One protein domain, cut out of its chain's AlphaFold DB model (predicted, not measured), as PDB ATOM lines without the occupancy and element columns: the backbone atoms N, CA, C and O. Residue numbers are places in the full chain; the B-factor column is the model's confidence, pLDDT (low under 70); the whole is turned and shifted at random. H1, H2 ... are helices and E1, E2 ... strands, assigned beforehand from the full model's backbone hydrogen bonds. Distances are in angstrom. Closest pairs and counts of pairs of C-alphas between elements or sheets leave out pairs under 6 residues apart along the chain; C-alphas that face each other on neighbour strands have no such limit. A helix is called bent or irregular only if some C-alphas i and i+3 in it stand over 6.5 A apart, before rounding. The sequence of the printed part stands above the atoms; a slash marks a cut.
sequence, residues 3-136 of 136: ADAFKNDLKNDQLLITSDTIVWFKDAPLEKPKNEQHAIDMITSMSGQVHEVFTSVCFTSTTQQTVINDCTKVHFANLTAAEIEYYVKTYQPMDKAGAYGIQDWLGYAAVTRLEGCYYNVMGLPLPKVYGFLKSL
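This is residues 3 to 136 of the 136 residues of the protein "Septum formation protein Maf" of Nonlabens ulvanivorans (UniProt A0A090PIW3). A long, narrow, strongly twisted ribbon of three strands, E1, E3 and E4, makes the long axis, with a head of helices H2, H3 and H4 and the link of residues 92 to 104 at one end. The short strands E2 and E5 widen the ribbon near that head; H5 packs over its middle, while H1 and H6 lie over its other half. The printed part has 134 residues, with six named helices and five named strands in the order H1, E1, E2, H2, E3, E4, H3, H4, E5, H5, H6. The sheet, E2 - E1 - E3 - E4 - E5, is antiparallel throughout, and the class is mixed, helices and strands. The outline is elongated, 54 by 28 by 26 A, yet only just compact, close to loose, with a radius of gyration of the C-alphas of 16.9 A.

H1, residues 3 to 9, begins at C-alpha 3 (-39.376, -2.312, 102.324); it is irregular, C-alphas 5 and 8 being 7.8 A apart. E1, residues 16 to 25, spans 30.1 A, and E2 is residues 28 to 30. H2, residues 36 to 46, spans 15.7 A. E3, residues 50 to 60, spans 32.9 A, and E4, residues 65 to 76, spans 35.5 A, ending at C-alpha 76 (-44.929, 25.531, 85.930). H3, residues 81 to 91, spans 15.3 A. H4 is residues 105 to 110, E5 111 to 115 and H5 118 to 122. H6, residues 126 to 133, ends at C-alpha 133 (-56.298, -0.883, 101.353).

In the sheet, N 20 and O 56 of E1 and E3 are 3.0 A apart, within hydrogen-bond range; so are N 57 and O 68 of the hairpin E3 and E4, 2.8 A. At the edges, N 30 and O 23 of the hairpin E1 and E2 are within hydrogen-bond range at 2.8 A, and so are N 75 and O 113 of the neighbour strands E4 and E5 at 2.9 A. E2, H2 and E3 form a split strand-helix-strand unit, two strands of one sheet with a helix between them along the chain and E1 between them in the sheet, and its crossover is right-handed. H5 has a height of 7.1 A over the sheet; the closest C-alphas of H5 and E3 are those of Asn 120 and Thr 55, 5.8 A. H6 runs along the strands at a height of 9.0 A, and H1 at 8.8 A. H2 and H4 only graze the sheet; H3 is not on it. H2 and H3 touch, closest at the C-alphas of Ile 40 and Ile 84, 6.2 A, at a steep tilt of 53 degrees, opposite ways. H3 and H4 are close but not clearly touching, the C-alphas of Tyr 87 and Leu 106 being 6.6 A apart. H1 and H6 are apart. In H2, H3, H4, H5 and H6 every O i to N i+4 pair is within hydrogen-bond range; H1 has 1 of 3, beside 2 of 4 O i to N i+3 pairs.

The C-alphas farthest apart, Asn 12 and Ala 82, are 53.6 A apart. The printed part has no cut, and the link from H3 to H4, 13 residues, is long. The mean pLDDT of the printed part is 96.9, and no printed residue is under 70.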
ATOM      1  N   ALA A   3     -38.762  -1.217 101.579       91.44
ATOM      2  CA  ALA A   3     -39.376  -2.312 102.324       91.44
ATOM      3  C   ALA A   3     -38.385  -3.403 102.775       91.44
ATOM      4  O   ALA A   3     -38.604  -4.019 103.814       91.44
ATOM      5  N   ASP A   4     -37.291  -3.636 102.039       90.12
ATOM      6  CA  ASP A   4     -36.361  -4.735 102.337       90.12
ATOM      7  C   ASP A   4     -35.646  -4.553 103.682       90.12
ATOM      8  O   ASP A   4     -35.309  -5.539 104.329       90.12
ATOM      9  N   ALA A   5     -35.488  -3.307 104.139       92.00
ATOM     10  CA  ALA A   5     -34.884  -2.996 105.431       92.00
ATOM     11  C   ALA A   5     -35.734  -3.444 106.635       92.00
ATOM     12  O   ALA A   5     -35.205  -3.532 107.735       92.00
ATOM     13  N   PHE A   6     -37.026  -3.733 106.435       91.62
ATOM     14  CA  PHE A   6     -37.986  -4.022 107.510       91.62
ATOM     15  C   PHE A   6     -38.636  -5.408 107.388       91.62
ATOM     16  O   PHE A   6     -39.451  -5.783 108.225       91.62
ATOM     17  N   LYS A   7     -38.304  -6.185 106.344       84.00
ATOM     18  CA  LYS A   7     -38.950  -7.483 106.068       84.00
ATOM     19  C   LYS A   7     -38.828  -8.475 107.227       84.00
ATOM     20  O   LYS A   7     -39.780  -9.196 107.499       84.00
ATOM     21  N   ASN A   8     -37.684  -8.492 107.910       88.50
ATOM     22  CA  ASN A   8     -37.428  -9.427 109.009       88.50
ATOM     23  C   ASN A   8     -38.152  -9.049 110.311       88.50
ATOM     24  O   ASN A   8     -38.311  -9.903 111.178       88.50
ATOM     25  N   ASP A   9     -38.610  -7.801 110.433       91.94
ATOM     26  CA  ASP A   9     -39.290  -7.297 111.631       91.94
ATOM     27  C   ASP A   9     -40.822  -7.378 111.512       91.94
ATOM     28  O   ASP A   9     -41.546  -7.088 112.469       91.94
ATOM     29  N   LEU A  10     -41.325  -7.760 110.334       94.06
ATOM     30  CA  LEU A  10     -42.742  -7.723 110.000       94.06
ATOM     31  C   LEU A  10     -43.496  -8.934 110.567       94.06
ATOM     32  O   LEU A  10     -43.119 -10.084 110.344       94.06
ATOM     33  N   LYS A  11     -44.602  -8.677 111.269       94.94
ATOM     34  CA  LYS A  11     -45.486  -9.714 111.834       94.94
ATOM     35  C   LYS A  11     -46.682 -10.008 110.921       94.94
ATOM     36  O   LYS A  11     -47.021  -9.215 110.049       94.94
ATOM     37  N   ASN A  12     -47.339 -11.151 111.138       91.56
ATOM     38  CA  ASN A  12     -48.430 -11.642 110.279       91.56
ATOM     39  C   ASN A  12     -49.656 -10.713 110.194       91.56
ATOM     40  O   ASN A  12     -50.397 -10.782 109.221       91.56
ATOM     41  N   ASP A  13     -49.878  -9.861 111.191       91.94
ATOM     42  CA  ASP A  13     -50.974  -8.890 111.279       91.94
ATOM     43  C   ASP A  13     -50.549  -7.465 110.887       91.94
ATOM     44  O   ASP A  13     -51.290  -6.505 111.095       91.94
ATOM     45  N   GLN A  14     -49.349  -7.311 110.320       95.56
ATOM     46  CA  GLN A  14     -48.799  -6.024 109.926       95.56
ATOM     47  C   GLN A  14     -48.720  -5.885 108.408       95.56
ATOM     48  O   GLN A  14     -48.304  -6.790 107.684       95.56
ATOM     49  N   LEU A  15     -49.061  -4.686 107.941       96.44
ATOM     50  CA  LEU A  15     -48.847  -4.255 106.570       96.44
ATOM     51  C   LEU A  15     -47.833  -3.113 106.567       96.44
ATOM     52  O   LEU A  15     -48.105  -2.022 107.066       96.44
ATOM     53  N   LEU A  16     -46.665  -3.359 105.986       96.94
ATOM     54  CA  LEU A  16     -45.658  -2.336 105.753       96.94
ATOM     55  C   LEU A  16     -45.992  -1.573 104.472       96.94
ATOM     56  O   LEU A  16     -46.106  -2.167 103.400       96.94
ATOM     57  N   ILE A  17     -46.090  -0.249 104.578       97.62
ATOM     58  CA  ILE A  17     -46.295   0.649 103.442       97.62
ATOM     59  C   ILE A  17     -45.061   1.531 103.313       97.62
ATOM     60  O   ILE A  17     -44.691   2.244 104.242       97.62
ATOM     61  N   THR A  18     -44.423   1.496 102.150       97.62
ATOM     62  CA  THR A  18     -43.302   2.382 101.819       97.62
ATOM     63  C   THR A  18     -43.600   3.101 100.515       97.62
ATOM     64  O   THR A  18     -44.209   2.513  99.626       97.62
ATOM     65  N   SER A  19     -43.174   4.354 100.376       97.12
ATOM     66  CA  SER A  19     -43.274   5.078  99.109       97.12
ATOM     67  C   SER A  19     -41.943   5.681  98.687       97.12
ATOM     68  O   SER A  19     -41.054   5.931  99.508       97.12
ATOM     69  N   ASP A  20     -41.796   5.890  97.386       95.50
ATOM     70  CA  ASP A  20     -40.700   6.647  96.797       95.50
ATOM     71  C   ASP A  20     -41.230   7.524  95.667       95.50
ATOM     72  O   ASP A  20     -42.187   7.142  94.992       95.50
ATOM     73  N   THR A  21     -40.658   8.716  95.518       95.69
ATOM     74  CA  THR A  21     -41.149   9.735  94.587       95.69
ATOM     75  C   THR A  21     -39.992  10.320  93.810       95.69
ATOM     76  O   THR A  21     -39.003  10.748  94.404       95.69
ATOM     77  N   ILE A  22     -40.147  10.363  92.492       95.69
ATOM     78  CA  ILE A  22     -39.176  10.946  91.575       95.69
ATOM     79  C   ILE A  22     -39.831  12.061  90.767       95.69
ATOM     80  O   ILE A  22     -41.016  11.992  90.428       95.69
ATOM     81  N   VAL A  23     -39.036  13.073  90.436       98.06
ATOM     82  CA  VAL A  23     -39.381  14.081  89.433       98.06
ATOM     83  C   VAL A  23     -38.689  13.685  88.134       98.06
ATOM     84  O   VAL A  23     -37.509  13.344  88.148       98.06
ATOM     85  N   TRP A  24     -39.411  13.707  87.023       98.06
ATOM     86  CA  TRP A  24     -38.927  13.337  85.700       98.06
ATOM     87  C   TRP A  24     -39.104  14.505  84.737       98.06
ATOM     88  O   TRP A  24     -40.191  15.075  84.620       98.06
ATOM     89  N   PHE A  25     -38.031  14.869  84.044       98.12
ATOM     90  CA  PHE A  25     -38.028  15.991  83.120       98.12
ATOM     91  C   PHE A  25     -37.097  15.706  81.943       98.12
ATOM     92  O   PHE A  25     -35.938  15.356  82.145       98.12
ATOM     93  N   LYS A  26     -37.606  15.865  80.711       94.50
ATOM     94  CA  LYS A  26     -36.861  15.644  79.453       94.50
ATOM     95  C   LYS A  26     -36.049  14.340  79.453       94.50
ATOM     96  O   LYS A  26     -34.834  14.355  79.283       94.50
ATOM     97  N   ASP A  27     -36.746  13.225  79.664       91.75
ATOM     98  CA  ASP A  27     -36.187  11.864  79.614       91.75
ATOM     99  C   ASP A  27     -35.123  11.539  80.676       91.75
ATOM    100  O   ASP A  27     -34.408  10.544  80.554       91.75
ATOM    101  N   ALA A  28     -35.043  12.335  81.747       94.81
ATOM    102  CA  ALA A  28     -34.142  12.085  82.862       94.81
ATOM    103  C   ALA A  28     -34.822  12.305  84.226       94.81
ATOM    104  O   ALA A  28     -35.686  13.180  84.363       94.81
ATOM    105  N   PRO A  29     -34.415  11.554  85.266       96.12
ATOM    106  CA  PRO A  29     -34.823  11.847  86.628       96.12
ATOM    107  C   PRO A  29     -34.085  13.089  87.143       96.12
ATOM    108  O   PRO A  29     -32.869  13.219  86.992       96.12
ATOM    109  N   LEU A  30     -34.814  13.981  87.808       96.56
ATOM    110  CA  LEU A  30     -34.236  15.057  88.599       96.56
ATOM    111  C   LEU A  30     -34.086  14.580  90.040       96.56
ATOM    112  O   LEU A  30     -35.063  14.408  90.771       96.56
ATOM    113  N   GLU A  31     -32.843  14.358  90.445       94.12
ATOM    114  CA  GLU A  31     -32.504  13.985  91.814       94.12
ATOM    115  C   GLU A  31     -32.600  15.191  92.765       94.12
ATOM    116  O   GLU A  31     -33.082  16.273  92.421       94.12
ATOM    117  N   LYS A  32     -32.140  14.997  94.000       96.56
ATOM    118  CA  LYS A  32     -31.922  16.099  94.934       96.56
ATOM    119  C   LYS A  32     -30.776  16.977  94.422       96.56
ATOM    120  O   LYS A  32     -29.763  16.438  93.956       96.56
ATOM    121  N   PRO A  33     -30.890  18.311  94.491       97.12
ATOM    122  CA  PRO A  33     -29.806  19.177  94.065       97.12
ATOM    123  C   PRO A  33     -28.592  18.993  94.990       97.12
ATOM    124  O   PRO A  33     -28.703  18.636  96.159       97.12
ATOM    125  N   LYS A  34     -27.398  19.222  94.440       97.19
ATOM    126  CA  LYS A  34     -26.116  18.964  95.128       97.19
ATOM    127  C   LYS A  34     -25.653  20.171  95.942       97.19
ATOM    128  O   LYS A  34     -24.823  20.042  96.834       97.19
ATOM    129  N   ASN A  35     -26.135  21.345  95.555       97.62
ATOM    130  CA  ASN A  35     -25.847  22.651  96.123       97.62
ATOM    131  C   ASN A  35     -26.896  23.648  95.594       97.62
ATOM    132  O   ASN A  35     -27.711  23.302  94.732       97.62
ATOM    133  N   GLU A  36     -26.853  24.882  96.092       98.12
ATOM    134  CA  GLU A  36     -27.793  25.946  95.715       98.12
ATOM    135  C   GLU A  36     -27.798  26.237  94.210       98.12
ATOM    136  O   GLU A  36     -28.870  26.331  93.619       98.12
ATOM    137  N   GLN A  37     -26.627  26.300  93.566       98.50
ATOM    138  CA  GLN A  37     -26.548  26.547  92.122       98.50
ATOM    139  C   GLN A  37     -27.251  25.440  91.329       98.50
ATOM    140  O   GLN A  37     -28.035  25.728  90.431       98.50
ATOM    141  N   HIS A  38     -27.049  24.176  91.710       98.25
ATOM    142  CA  HIS A  38     -27.720  23.049  91.066       98.25
ATOM    143  C   HIS A  38     -29.249  23.139  91.217       98.25
ATOM    144  O   HIS A  38     -29.971  22.798  90.288       98.25
ATOM    145  N   ALA A  39     -29.754  23.626  92.356       98.44
ATOM    146  CA  ALA A  39     -31.186  23.858  92.541       98.44
ATOM    147  C   ALA A  39     -31.721  24.978  91.640       98.44
ATOM    148  O   ALA A  39     -32.775  24.813  91.027       98.44
ATOM    149  N   ILE A  40     -30.987  26.089  91.525       98.69
ATOM    150  CA  ILE A  40     -31.331  27.196  90.622       98.69
ATOM    151  C   ILE A  40     -31.392  26.693  89.177       98.69
ATOM    152  O   ILE A  40     -32.381  26.946  88.488       98.69
ATOM    153  N   ASP A  41     -30.389  25.932  88.735       98.31
ATOM    154  CA  ASP A  41     -30.321  25.388  87.377       98.31
ATOM    155  C   ASP A  41     -31.491  24.425  87.099       98.31
ATOM    156  O   ASP A  41     -32.141  24.520  86.052       98.31
ATOM    157  N   MET A  42     -31.816  23.540  88.054       98.19
ATOM    158  CA  MET A  42     -32.965  22.632  87.956       98.19
ATOM    159  C   MET A  42     -34.280  23.398  87.791       98.19
ATOM    160  O   MET A  42     -35.013  23.150  86.832       98.19
ATOM    161  N   ILE A  43     -34.575  24.346  88.687       98.31
ATOM    162  CA  ILE A  43     -35.832  25.108  88.649       98.31
ATOM    163  C   ILE A  43     -35.903  25.954  87.375       98.31
ATOM    164  O   ILE A  43     -36.943  25.992  86.721       98.31
ATOM    165  N   THR A  44     -34.790  26.575  86.976       98.56
ATOM    166  CA  THR A  44     -34.700  27.340  85.725       98.56
ATOM    167  C   THR A  44     -35.036  26.464  84.521       98.56
ATOM    168  O   THR A  44     -35.789  26.889  83.649       98.56
ATOM    169  N   SER A  45     -34.544  25.222  84.485       98.06
ATOM    170  CA  SER A  45     -34.816  24.295  83.381       98.06
ATOM    171  C   SER A  45     -36.294  23.897  83.263       98.06
ATOM    172  O   SER A  45     -36.766  23.662  82.148       98.06
ATOM    173  N   MET A  46     -37.019  23.857  84.388       98.06
ATOM    174  CA  MET A  46     -38.448  23.527  84.456       98.06
ATOM    175  C   MET A  46     -39.366  24.754  84.330       98.06
ATOM    176  O   MET A  46     -40.573  24.599  84.155       98.06
ATOM    177  N   SER A  47     -38.823  25.971  84.410       98.38
ATOM    178  CA  SER A  47     -39.578  27.224  84.289       98.38
ATOM    179  C   SER A  47     -40.381  27.272  82.982       98.38
ATOM    180  O   SER A  47     -39.833  27.085  81.894       98.38
ATOM    181  N   GLY A  48     -41.695  27.488  83.083       98.44
ATOM    182  CA  GLY A  48     -42.609  27.503  81.935       98.44
ATOM    183  C   GLY A  48     -42.818  26.150  81.246       98.44
ATOM    184  O   GLY A  48     -43.389  26.104  80.154       98.44
ATOM    185  N   GLN A  49     -42.328  25.056  81.830       98.56
ATOM    186  CA  GLN A  49     -42.406  23.714  81.264       98.56
ATOM    187  C   GLN A  49     -43.367  22.821  82.056       98.56
ATOM    188  O   GLN A  49     -43.950  23.204  83.073       98.56
ATOM    189  N   VAL A  50     -43.535  21.604  81.543       98.56
ATOM    190  CA  VAL A  50     -44.249  20.521  82.215       98.56
ATOM    191  C   VAL A  50     -43.246  19.437  82.575       98.56
ATOM    192  O   VAL A  50     -42.467  19.005  81.723       98.56
ATOM    193  N   HIS A  51     -43.292  18.975  83.817       98.56
ATOM    194  CA  HIS A  51     -42.565  17.800  84.290       98.56
ATOM    195  C   HIS A  51     -43.530  16.791  84.896       98.56
ATOM    196  O   HIS A  51     -44.683  17.098  85.203       98.56
ATOM    197  N   GLU A  52     -43.056  15.565  85.052       98.56
ATOM    198  CA  GLU A  52     -43.836  14.463  85.594       98.56
ATOM    199  C   GLU A  52     -43.335  14.114  86.988       98.56
ATOM    200  O   GLU A  52     -42.137  14.114  87.261       98.56
ATOM    201  N   VAL A  53     -44.262  13.820  87.891       98.38
ATOM    202  CA  VAL A  53     -43.948  13.318  89.223       98.38
ATOM    203  C   VAL A  53     -44.533  11.929  89.347       98.38
ATOM    204  O   VAL A  53     -45.745  11.743  89.216       98.38
ATOM    205  N   PHE A  54     -43.664  10.960  89.598       97.94
ATOM    206  CA  PHE A  54     -44.045   9.571  89.781       97.94
ATOM    207  C   PHE A  54     -43.872   9.196  91.242       97.94
ATOM    208  O   PHE A  54     -42.772   9.328  91.776       97.94
ATOM    209  N   THR A  55     -44.919   8.657  91.863       98.12
ATOM    210  CA  THR A  55     -44.806   8.004  93.170       98.12
ATOM    211  C   THR A  55     -45.140   6.535  93.041       98.12
ATOM    212  O   THR A  55     -46.199   6.157  92.538       98.12
ATOM    213  N   SER A  56     -44.251   5.696  93.559       97.69
ATOM    214  CA  SER A  56     -44.505   4.272  93.754       97.69
ATOM    215  C   SER A  56     -44.776   3.992  95.223       97.69
ATOM    216  O   SER A  56     -44.073   4.502  96.094       97.69
ATOM    217  N   VAL A  57     -45.779   3.162  95.502       98.44
ATOM    218  CA  VAL A  57     -46.138   2.711  96.849       98.44
ATOM    219  C   VAL A  57     -46.063   1.196  96.889       98.44
ATOM    220  O   VAL A  57     -46.727   0.509  96.116       98.44
ATOM    221  N   CYS A  58     -45.241   0.681  97.792       98.06
ATOM    222  CA  CYS A  58     -45.070  -0.736  98.042       98.06
ATOM    223  C   CYS A  58     -45.774  -1.125  99.339       98.06
ATOM    224  O   CYS A  58     -45.441  -0.606 100.406       98.06
ATOM    225  N   PHE A  59     -46.677  -2.090  99.228       97.69
ATOM    226  CA  PHE A  59     -47.351  -2.775 100.319       97.69
ATOM    227  C   PHE A  59     -46.681  -4.129 100.520       97.69
ATOM    228  O   PHE A  59     -46.458  -4.869  99.561       97.69
ATOM    229  N   THR A  60     -46.287  -4.448 101.743       97.00
ATOM    230  CA  THR A  60     -45.580  -5.691 102.070       97.00
ATOM    231  C   THR A  60     -46.193  -6.295 103.324       97.00
ATOM    232  O   THR A  60     -46.273  -5.624 104.348       97.00
ATOM    233  N   SER A  61     -46.638  -7.544 103.223       95.19
ATOM    234  CA  SER A  61     -46.989  -8.427 104.337       95.19
ATOM    235  C   SER A  61     -45.924  -9.528 104.461       95.19
ATOM    236  O   SER A  61     -44.966  -9.570 103.684       95.19
ATOM    237  N   THR A  62     -46.085 -10.452 105.410       93.88
ATOM    238  CA  THR A  62     -45.201 -11.626 105.528       93.88
ATOM    239  C   THR A  62     -45.341 -12.611 104.362       93.88
ATOM    240  O   THR A  62     -44.459 -13.440 104.152       93.88
ATOM    241  N   THR A  63     -46.425 -12.522 103.582       92.38
ATOM    242  CA  THR A  63     -46.759 -13.472 102.507       92.38
ATOM    243  C   THR A  63     -46.755 -12.856 101.113       92.38
ATOM    244  O   THR A  63     -46.581 -13.580 100.133       92.38
ATOM    245  N   GLN A  64     -46.945 -11.540 100.994       93.31
ATOM    246  CA  GLN A  64     -47.123 -10.870  99.712       93.31
ATOM    247  C   GLN A  64     -46.443  -9.502  99.683       93.31
ATOM    248  O   GLN A  64     -46.391  -8.768 100.667       93.31
ATOM    249  N   GLN A  65     -45.975  -9.131  98.494       95.50
ATOM    250  CA  GLN A  65     -45.516  -7.788  98.179       95.50
ATOM    251  C   GLN A  65     -46.256  -7.296  96.934       95.50
ATOM    252  O   GLN A  65     -46.386  -8.022  95.951       95.50
ATOM    253  N   THR A  66     -46.796  -6.082  96.971       97.12
ATOM    254  CA  THR A  66     -47.515  -5.475  95.842       97.12
ATOM    255  C   THR A  66     -47.129  -4.013  95.716       97.12
ATOM    256  O   THR A  66     -47.031  -3.300  96.711       97.12
ATOM    257  N   VAL A  67     -46.890  -3.570  94.484       97.75
ATOM    258  CA  VAL A  67     -46.507  -2.194  94.176       97.75
ATOM    259  C   VAL A  67     -47.571  -1.579  93.285       97.75
ATOM    260  O   VAL A  67     -47.939  -2.158  92.265       97.75
ATOM    261  N   ILE A  68     -48.036  -0.392  93.657       97.81
ATOM    262  CA  ILE A  68     -48.833   0.478  92.792       97.81
ATOM    263  C   ILE A  68     -48.032   1.743  92.502       97.81
ATOM    264  O   ILE A  68     -47.154   2.121  93.278       97.81
ATOM    265  N   ASN A  69     -48.347   2.419  91.405       97.62
ATOM    266  CA  ASN A  69     -47.758   3.713  91.087       97.62
ATOM    267  C   ASN A  69     -48.810   4.703  90.584       97.62
ATOM    268  O   ASN A  69     -49.939   4.347  90.214       97.62
ATOM    269  N   ASP A  70     -48.438   5.973  90.619       98.31
ATOM    270  CA  ASP A  70     -49.193   7.050  90.010       98.31
ATOM    271  C   ASP A  70     -48.252   8.057  89.347       98.31
ATOM    272  O   ASP A  70     -47.076   8.151  89.697       98.31
ATOM    273  N   CYS A  71     -48.780   8.770  88.357       98.31
ATOM    274  CA  CYS A  71     -48.072   9.816  87.636       98.31
ATOM    275  C   CYS A  71     -48.927  11.077  87.645       98.31
ATOM    276  O   CYS A  71     -50.151  11.029  87.522       98.31
ATOM    277  N   THR A  72     -48.293  12.226  87.829       98.75
ATOM    278  CA  THR A  72     -48.954  13.526  87.745       98.75
ATOM    279  C   THR A  72     -48.077  14.481  86.968       98.75
ATOM    280  O   THR A  72     -46.917  14.673  87.325       98.75
ATOM    281  N   LYS A  73     -48.639  15.102  85.930       98.75
ATOM    282  CA  LYS A  73     -47.978  16.202  85.230       98.75
ATOM    283  C   LYS A  73     -48.177  17.486  86.013       98.75
ATOM    284  O   LYS A  73     -49.295  17.798  86.430       98.75
ATOM    285  N   VAL A  74     -47.095  18.225  86.195       98.75
ATOM    286  CA  VAL A  74     -47.060  19.491  86.919       98.75
ATOM    287  C   VAL A  74     -46.661  20.579  85.936       98.75
ATOM    288  O   VAL A  74     -45.616  20.491  85.299       98.75
ATOM    289  N   HIS A  75     -47.509  21.594  85.797       98.69
ATOM    290  CA  HIS A  75     -47.279  22.711  84.888       98.69
ATOM    291  C   HIS A  75     -46.737  23.903  85.670       98.69
ATOM    292  O   HIS A  75     -47.439  24.452  86.525       98.69
ATOM    293  N   PHE A  76     -45.515  24.325  85.360       98.50
ATOM    294  CA  PHE A  76     -44.929  25.531  85.930       98.50
ATOM    295  C   PHE A  76     -45.273  26.773  85.104       98.50
ATOM    296  O   PHE A  76     -45.303  26.745  83.874       98.50
ATOM    297  N   ALA A  77     -45.514  27.883  85.797       98.44
ATOM    298  CA  ALA A  77     -45.464  29.216  85.216       98.44
ATOM    299  C   ALA A  77     -44.033  29.553  84.768       98.44
ATOM    300  O   ALA A  77     -43.060  28.922  85.192       98.44
ATOM    301  N   ASN A  78     -43.898  30.587  83.937       98.50
ATOM    302  CA  ASN A  78     -42.597  31.209  83.712       98.50
ATOM    303  C   ASN A  78     -42.156  31.912  85.001       98.50
ATOM    304  O   ASN A  78     -42.847  32.810  85.476       98.50
ATOM    305  N   LEU A  79     -41.011  31.503  85.529       98.38
ATOM    306  CA  LEU A  79     -40.361  32.071  86.702       98.38
ATOM    307  C   LEU A  79     -39.222  32.997  86.284       98.38
ATOM    308  O   LEU A  79     -38.445  32.685  85.377       98.38
ATOM    309  N   THR A  80     -39.102  34.119  86.979       98.56
ATOM    310  CA  THR A  80     -37.956  35.023  86.879       98.56
ATOM    311  C   THR A  80     -36.777  34.503  87.702       98.56
ATOM    312  O   THR A  80     -36.954  33.787  88.688       98.56
ATOM    313  N   ALA A  81     -35.556  34.914  87.348       98.50
ATOM    314  CA  ALA A  81     -34.360  34.557  88.116       98.50
ATOM    315  C   ALA A  81     -34.474  34.973  89.596       98.50
ATOM    316  O   ALA A  81     -34.148  34.189  90.481       98.50
ATOM    317  N   ALA A  82     -35.033  36.158  89.868       98.56
ATOM    318  CA  ALA A  82     -35.212  36.662  91.227       98.56
ATOM    319  C   ALA A  82     -36.158  35.789  92.071       98.56
ATOM    320  O   ALA A  82     -35.892  35.571  93.250       98.56
ATOM    321  N   GLU A  83     -37.238  35.262  91.485       98.62
ATOM    322  CA  GLU A  83     -38.157  34.344  92.177       98.62
ATOM    323  C   GLU A  83     -37.483  33.005  92.496       98.62
ATOM    324  O   GLU A  83     -37.650  32.474  93.595       98.62
ATOM    325  N   ILE A  84     -36.689  32.480  91.557       98.69
ATOM    326  CA  ILE A  84     -35.950  31.223  91.732       98.69
ATOM    327  C   ILE A  84     -34.892  31.377  92.827       98.69
ATOM    328  O   ILE A  84     -34.854  30.581  93.765       98.69
ATOM    329  N   GLU A  85     -34.064  32.419  92.747       98.50
ATOM    330  CA  GLU A  85     -33.032  32.719  93.743       98.50
ATOM    331  C   GLU A  85     -33.640  32.955  95.128       98.50
ATOM    332  O   GLU A  85     -33.153  32.414  96.124       98.50
ATOM    333  N   TYR A  86     -34.737  33.718  95.196       98.44
ATOM    334  CA  TYR A  86     -35.478  33.939  96.434       98.44
ATOM    335  C   TYR A  86     -35.939  32.617  97.050       98.44
ATOM    336  O   TYR A  86     -35.711  32.380  98.241       98.44
ATOM    337  N   TYR A  87     -36.559  31.750  96.246       98.62
ATOM    338  CA  TYR A  87     -37.055  30.464  96.711       98.62
ATOM    339  C   TYR A  87     -35.926  29.567  97.219       98.62
ATOM    340  O   TYR A  87     -36.002  29.084  98.348       98.62
ATOM    341  N   VAL A  88     -34.860  29.386  96.432       98.50
ATOM    342  CA  VAL A  88     -33.733  28.519  96.807       98.50
ATOM    343  C   VAL A  88     -33.086  29.003  98.102       98.50
ATOM    344  O   VAL A  88     -32.883  28.205  99.017       98.50
ATOM    345  N   LYS A  89     -32.846  30.312  98.225       98.12
ATOM    346  CA  LYS A  89     -32.242  30.908  99.420       98.12
ATOM    347  C   LYS A  89     -33.132  30.798 100.662       98.12
ATOM    348  O   LYS A  89     -32.627  30.570 101.760       98.12
ATOM    349  N   THR A  90     -34.443  30.983 100.507       98.12
ATOM    350  CA  THR A  90     -35.386  31.061 101.637       98.12
ATOM    351  C   THR A  90     -35.858  29.686 102.103       98.12
ATOM    352  O   THR A  90     -35.981  29.458 103.303       98.12
ATOM    353  N   TYR A  91     -36.113  28.767 101.168       97.81
ATOM    354  CA  TYR A  91     -36.712  27.458 101.447       97.81
ATOM    355  C   TYR A  91     -35.711  26.302 101.421       97.81
ATOM    356  O   TYR A  91     -36.075  25.200 101.825       97.81
ATOM    357  N   GLN A  92     -34.477  26.539 100.956       97.50
ATOM    358  CA  GLN A  92     -33.367  25.579 100.974       97.50
ATOM    359  C   GLN A  92     -33.785  24.164 100.523       97.50
ATOM    360  O   GLN A  92     -33.654  23.210 101.293       97.50
ATOM    361  N   PRO A  93     -34.294  23.982  99.287       97.06
ATOM    362  CA  PRO A  93     -34.954  22.748  98.843       97.06
ATOM    363  C   PRO A  93     -33.973  21.599  98.533       97.06
ATOM    364  O   PRO A  93     -34.212  20.784  97.642       97.06
ATOM    365  N   MET A  94     -32.843  21.533  99.240       97.00
ATOM    366  CA  MET A  94     -31.751  20.598  98.962       97.00
ATOM    367  C   MET A  94     -32.118  19.138  99.224       97.00
ATOM    368  O   MET A  94     -31.488  18.225  98.701       97.00
ATOM    369  N   ASP A  95     -33.154  18.897 100.019       94.75
ATOM    370  CA  ASP A  95     -33.653  17.568 100.336       94.75
ATOM    371  C   ASP A  95     -34.750  17.080  99.372       94.75
ATOM    372  O   ASP A  95     -35.194  15.933  99.509       94.75
ATOM    373  N   LYS A  96     -35.139  17.896  98.379       94.44
ATOM    374  CA  LYS A  96     -36.271  17.654  97.472       94.44
ATOM    375  C   LYS A  96     -35.810  17.331  96.050       94.44
ATOM    376  O   LYS A  96     -35.024  18.063  95.452       94.44
ATOM    377  N   ALA A  97     -36.321  16.232  95.495       94.81
ATOM    378  CA  ALA A  97     -36.109  15.886  94.091       94.81
ATOM    379  C   ALA A  97     -36.717  16.966  93.180       94.81
ATOM    380  O   ALA A  97     -37.806  17.465  93.462       94.81
ATOM    381  N   GLY A  98     -36.001  17.369  92.129       96.00
ATOM    382  CA  GLY A  98     -36.410  18.501  91.285       96.00
ATOM    383  C   GLY A  98     -36.292  19.868  91.968       96.00
ATOM    384  O   GLY A  98     -36.772  20.859  91.427       96.00
ATOM    385  N   ALA A  99     -35.658  19.937  93.143       97.75
ATOM    386  CA  ALA A  99     -35.370  21.172  93.862       97.75
ATOM    387  C   ALA A  99     -36.599  22.029  94.215       97.75
ATOM    388  O   ALA A  99     -36.447  23.228  94.427       97.75
ATOM    389  N   TYR A 100     -37.800  21.451  94.327       98.06
ATOM    390  CA  TYR A 100     -38.956  22.171  94.863       98.06
ATOM    391  C   TYR A 100     -39.911  21.276  95.655       98.06
ATOM    392  O   TYR A 100     -39.971  20.063  95.460       98.06
ATOM    393  N   GLY A 101     -40.678  21.889  96.553       97.25
ATOM    394  CA  GLY A 101     -41.808  21.263  97.231       97.25
ATOM    395  C   GLY A 101     -43.124  21.868  96.761       97.25
ATOM    396  O   GLY A 101     -43.283  23.088  96.764       97.25
ATOM    397  N   ILE A 102     -44.108  21.028  96.428       97.31
ATOM    398  CA  ILE A 102     -45.455  21.513  96.070       97.31
ATOM    399  C   ILE A 102     -46.198  22.168  97.253       97.31
ATOM    400  O   ILE A 102     -47.207  22.841  97.065       97.31
ATOM    401  N   GLN A 103     -45.697  21.971  98.476       96.88
ATOM    402  CA  GLN A 103     -46.186  22.599  99.708       96.88
ATOM    403  C   GLN A 103     -45.351  23.817 100.133       96.88
ATOM    404  O   GLN A 103     -45.609  24.397 101.183       96.88
ATOM    405  N   ASP A 104     -44.344  24.196  99.349       97.31
ATOM    406  CA  ASP A 104     -43.588  25.416  99.600       97.31
ATOM    407  C   ASP A 104     -44.140  26.573  98.756       97.31
ATOM    408  O   ASP A 104     -44.979  26.383  97.874       97.31
ATOM    409  N   TRP A 105     -43.598  27.778  98.965       98.06
ATOM    410  CA  TRP A 105     -43.983  28.967  98.200       98.06
ATOM    411  C   TRP A 105     -43.912  28.772  96.685       98.06
ATOM    412  O   TRP A 105     -44.849  29.166  95.996       98.06
ATOM    413  N   LEU A 106     -42.872  28.108  96.163       97.56
ATOM    414  CA  LEU A 106     -42.786  27.834  94.726       97.56
ATOM    415  C   LEU A 106     -43.945  26.949  94.249       97.56
ATOM    416  O   LEU A 106     -44.498  27.185  93.182       97.56
ATOM    417  N   GLY A 107     -44.361  25.968  95.055       97.56
ATOM    418  CA  GLY A 107     -45.535  25.147  94.777       97.56
ATOM    419  C   GLY A 107     -46.817  25.973  94.659       97.56
ATOM    420  O   GLY A 107     -47.615  25.737  93.760       97.56
ATOM    421  N   TYR A 108     -46.991  26.976  95.520       97.19
ATOM    422  CA  TYR A 108     -48.169  27.849  95.510       97.19
ATOM    423  C   TYR A 108     -48.134  28.922  94.418       97.19
ATOM    424  O   TYR A 108     -49.180  29.289  93.889       97.19
ATOM    425  N   ALA A 109     -46.948  29.443  94.102       97.06
ATOM    426  CA  ALA A 109     -46.767  30.554  93.174       97.06
ATOM    427  C   ALA A 109     -46.571  30.098  91.719       97.06
ATOM    428  O   ALA A 109     -47.014  30.781  90.799       97.06
ATOM    429  N   ALA A 110     -45.910  28.956  91.504       97.94
ATOM    430  CA  ALA A 110     -45.470  28.514  90.184       97.94
ATOM    431  C   ALA A 110     -46.320  27.386  89.591       97.94
ATOM    432  O   ALA A 110     -46.387  27.273  88.369       97.94
ATOM    433  N   VAL A 111     -46.961  26.537  90.403       98.44
ATOM    434  CA  VAL A 111     -47.775  25.428  89.875       98.44
ATOM    435  C   VAL A 111     -49.115  25.966  89.391       98.44
ATOM    436  O   VAL A 111     -50.011  26.269  90.171       98.44
ATOM    437  N   THR A 112     -49.266  26.055  88.074       98.44
ATOM    438  CA  THR A 112     -50.472  26.601  87.433       98.44
ATOM    439  C   THR A 112     -51.546  25.549  87.202       98.44
ATOM    440  O   THR A 112     -52.735  25.864  87.152       98.44
ATOM    441  N   ARG A 113     -51.136  24.288  87.032       98.62
ATOM    442  CA  ARG A 113     -52.036  23.175  86.740       98.62
ATOM    443  C   ARG A 113     -51.400  21.845  87.120       98.62
ATOM    444  O   ARG A 113     -50.197  21.646  86.956       98.62
ATOM    445  N   LEU A 114     -52.245  20.923  87.572       98.50
ATOM    446  CA  LEU A 114     -51.916  19.514  87.750       98.50
ATOM    447  C   LEU A 114     -52.796  18.670  86.829       98.50
ATOM    448  O   LEU A 114     -54.012  18.854  86.794       98.50
ATOM    449  N   GLU A 115     -52.193  17.724  86.116       98.62
ATOM    450  CA  GLU A 115     -52.914  16.647  85.435       98.62
ATOM    451  C   GLU A 115     -52.583  15.336  86.149       98.62
ATOM    452  O   GLU A 115     -51.555  14.709  85.895       98.62
ATOM    453  N   GLY A 116     -53.429  14.968  87.112       98.12
ATOM    454  CA  GLY A 116     -53.225  13.808  87.976       98.12
ATOM    455  C   GLY A 116     -53.624  14.089  89.422       98.12
ATOM    456  O   GLY A 116     -54.571  14.829  89.691       98.12
ATOM    457  N   CYS A 117     -52.912  13.476  90.361       97.88
ATOM    458  CA  CYS A 117     -53.226  13.476  91.783       97.88
ATOM    459  C   CYS A 117     -52.291  14.416  92.556       97.88
ATOM    460  O   CYS A 117     -51.080  14.224  92.590       97.88
ATOM    461  N   TYR A 118     -52.848  15.395  93.270       98.19
ATOM    462  CA  TYR A 118     -52.061  16.270  94.150       98.19
ATOM    463  C   TYR A 118     -51.269  15.479  95.205       98.19
ATOM    464  O   TYR A 118     -50.081  15.716  95.413       98.19
ATOM    465  N   TYR A 119     -51.901  14.474  95.817       98.19
ATOM    466  CA  TYR A 119     -51.260  13.644  96.838       98.19
ATOM    467  C   TYR A 119     -50.133  12.767  96.275       98.19
ATOM    468  O   TYR A 119     -49.184  12.462  96.992       98.19
ATOM    469  N   ASN A 120     -50.190  12.409  94.984       98.25
ATOM    470  CA  ASN A 120     -49.054  11.791  94.302       98.25
ATOM    471  C   ASN A 120     -47.849  12.739  94.328       98.25
ATOM    472  O   ASN A 120     -46.785  12.347  94.776       98.25
ATOM    473  N   VAL A 121     -48.026  14.017  93.983       97.88
ATOM    474  CA  VAL A 121     -46.916  14.986  94.035       97.88
ATOM    475  C   VAL A 121     -46.386  15.198  95.460       97.88
ATOM    476  O   VAL A 121     -45.190  15.396  95.646       97.88
ATOM    477  N   MET A 122     -47.248  15.099  96.479       96.69
ATOM    478  CA  MET A 122     -46.824  15.108  97.889       96.69
ATOM    479  C   MET A 122     -46.023  13.862  98.308       96.69
ATOM    480  O   MET A 122     -45.385  13.872  99.358       96.69
ATOM    481  N   GLY A 123     -46.070  12.786  97.522       96.44
ATOM    482  CA  GLY A 123     -45.306  11.560  97.742       96.44
ATOM    483  C   GLY A 123     -46.102  10.359  98.254       96.44
ATOM    484  O   GLY A 123     -45.511   9.340  98.636       96.44
ATOM    485  N   LEU A 124     -47.436  10.440  98.252       97.81
ATOM    486  CA  LEU A 124     -48.311   9.304  98.533       97.81
ATOM    487  C   LEU A 124     -49.671   9.480  97.829       97.81
ATOM    488  O   LEU A 124     -50.487  10.261  98.313       97.81
ATOM    489  N   PRO A 125     -49.980   8.762  96.728       98.12
ATOM    490  CA  PRO A 125     -51.249   8.878  96.001       98.12
ATOM    491  C   PRO A 125     -52.433   8.343  96.826       98.12
ATOM    492  O   PRO A 125     -52.938   7.243  96.589       98.12
ATOM    493  N   LEU A 126     -52.883   9.132  97.806       97.69
ATOM    494  CA  LEU A 126     -53.829   8.731  98.849       97.69
ATOM    495  C   LEU A 126     -55.099   8.053  98.314       97.69
ATOM    496  O   LEU A 126     -55.440   7.002  98.850       97.69
ATOM    497  N   PRO A 127     -55.776   8.543  97.254       98.06
ATOM    498  CA  PRO A 127     -56.956   7.860  96.724       98.06
ATOM    499  C   PRO A 127     -56.663   6.439  96.219       98.06
ATOM    500  O   PRO A 127     -57.443   5.526  96.485       98.06
ATOM    501  N   LYS A 128     -55.526   6.225  95.537       98.06
ATOM    502  CA  LYS A 128     -55.118   4.889  95.069       98.06
ATOM    503  C   LYS A 128     -54.704   3.991  96.229       98.06
ATOM    504  O   LYS A 128     -55.099   2.831  96.266       98.06
ATOM    505  N   VAL A 129     -53.947   4.534  97.186       98.38
ATOM    506  CA  VAL A 129     -53.539   3.814  98.401       98.38
ATOM    507  C   VAL A 129     -54.762   3.363  99.189       98.38
ATOM    508  O   VAL A 129     -54.878   2.193  99.528       98.38
ATOM    509  N   TYR A 130     -55.714   4.263  99.424       98.31
ATOM    510  CA  TYR A 130     -56.957   3.946 100.115       98.31
ATOM    511  C   TYR A 130     -57.794   2.911  99.351       98.31
ATOM    512  O   TYR A 130     -58.312   1.975  99.956       98.31
ATOM    513  N   GLY A 131     -57.880   3.031  98.022       98.19
ATOM    514  CA  GLY A 131     -58.530   2.036  97.168       98.19
ATOM    515  C   GLY A 131     -57.908   0.644  97.300       98.19
ATOM    516  O   GLY A 131     -58.639  -0.329  97.457       98.19
ATOM    517  N   PHE A 132     -56.573   0.558  97.309       97.62
ATOM    518  CA  PHE A 132     -55.853  -0.695  97.535       97.62
ATOM    519  C   PHE A 132     -56.138  -1.266  98.927       97.62
ATOM    520  O   PHE A 132     -56.506  -2.430  99.045       97.62
ATOM    521  N   LEU A 133     -56.051  -0.443  99.976       97.25
ATOM    522  CA  LEU A 133     -56.298  -0.883 101.353       97.25
ATOM    523  C   LEU A 133     -57.720  -1.415 101.562       97.25
ATOM    524  O   LEU A 133     -57.907  -2.350 102.326       97.25
ATOM    525  N   LYS A 134     -58.717  -0.857 100.867       97.69
ATOM    526  CA  LYS A 134     -60.097  -1.371 100.886       97.69
ATOM    527  C   LYS A 134     -60.280  -2.719 100.183       97.69
ATOM    528  O   LYS A 134     -61.338  -3.320 100.339       97.69
ATOM    529  N   SER A 135     -59.332  -3.117  99.337       94.69
ATOM    530  CA  SER A 135     -59.388  -4.366  98.567       94.69
ATOM    531  C   SER A 135     -58.665  -5.539  99.232       94.69
ATOM    532  O   SER A 135     -58.745  -6.651  98.713       94.69
ATOM    533  N   LEU A 136     -57.959  -5.276 100.337       89.88
ATOM    534  CA  LEU A 136     -57.362  -6.288 101.210       89.88
ATOM    535  C   LEU A 136     -58.438  -6.943 102.082       89.88
ATOM    536  O   LEU A 136     -58.316  -8.167 102.307       89.88
TER     537      LEU A 136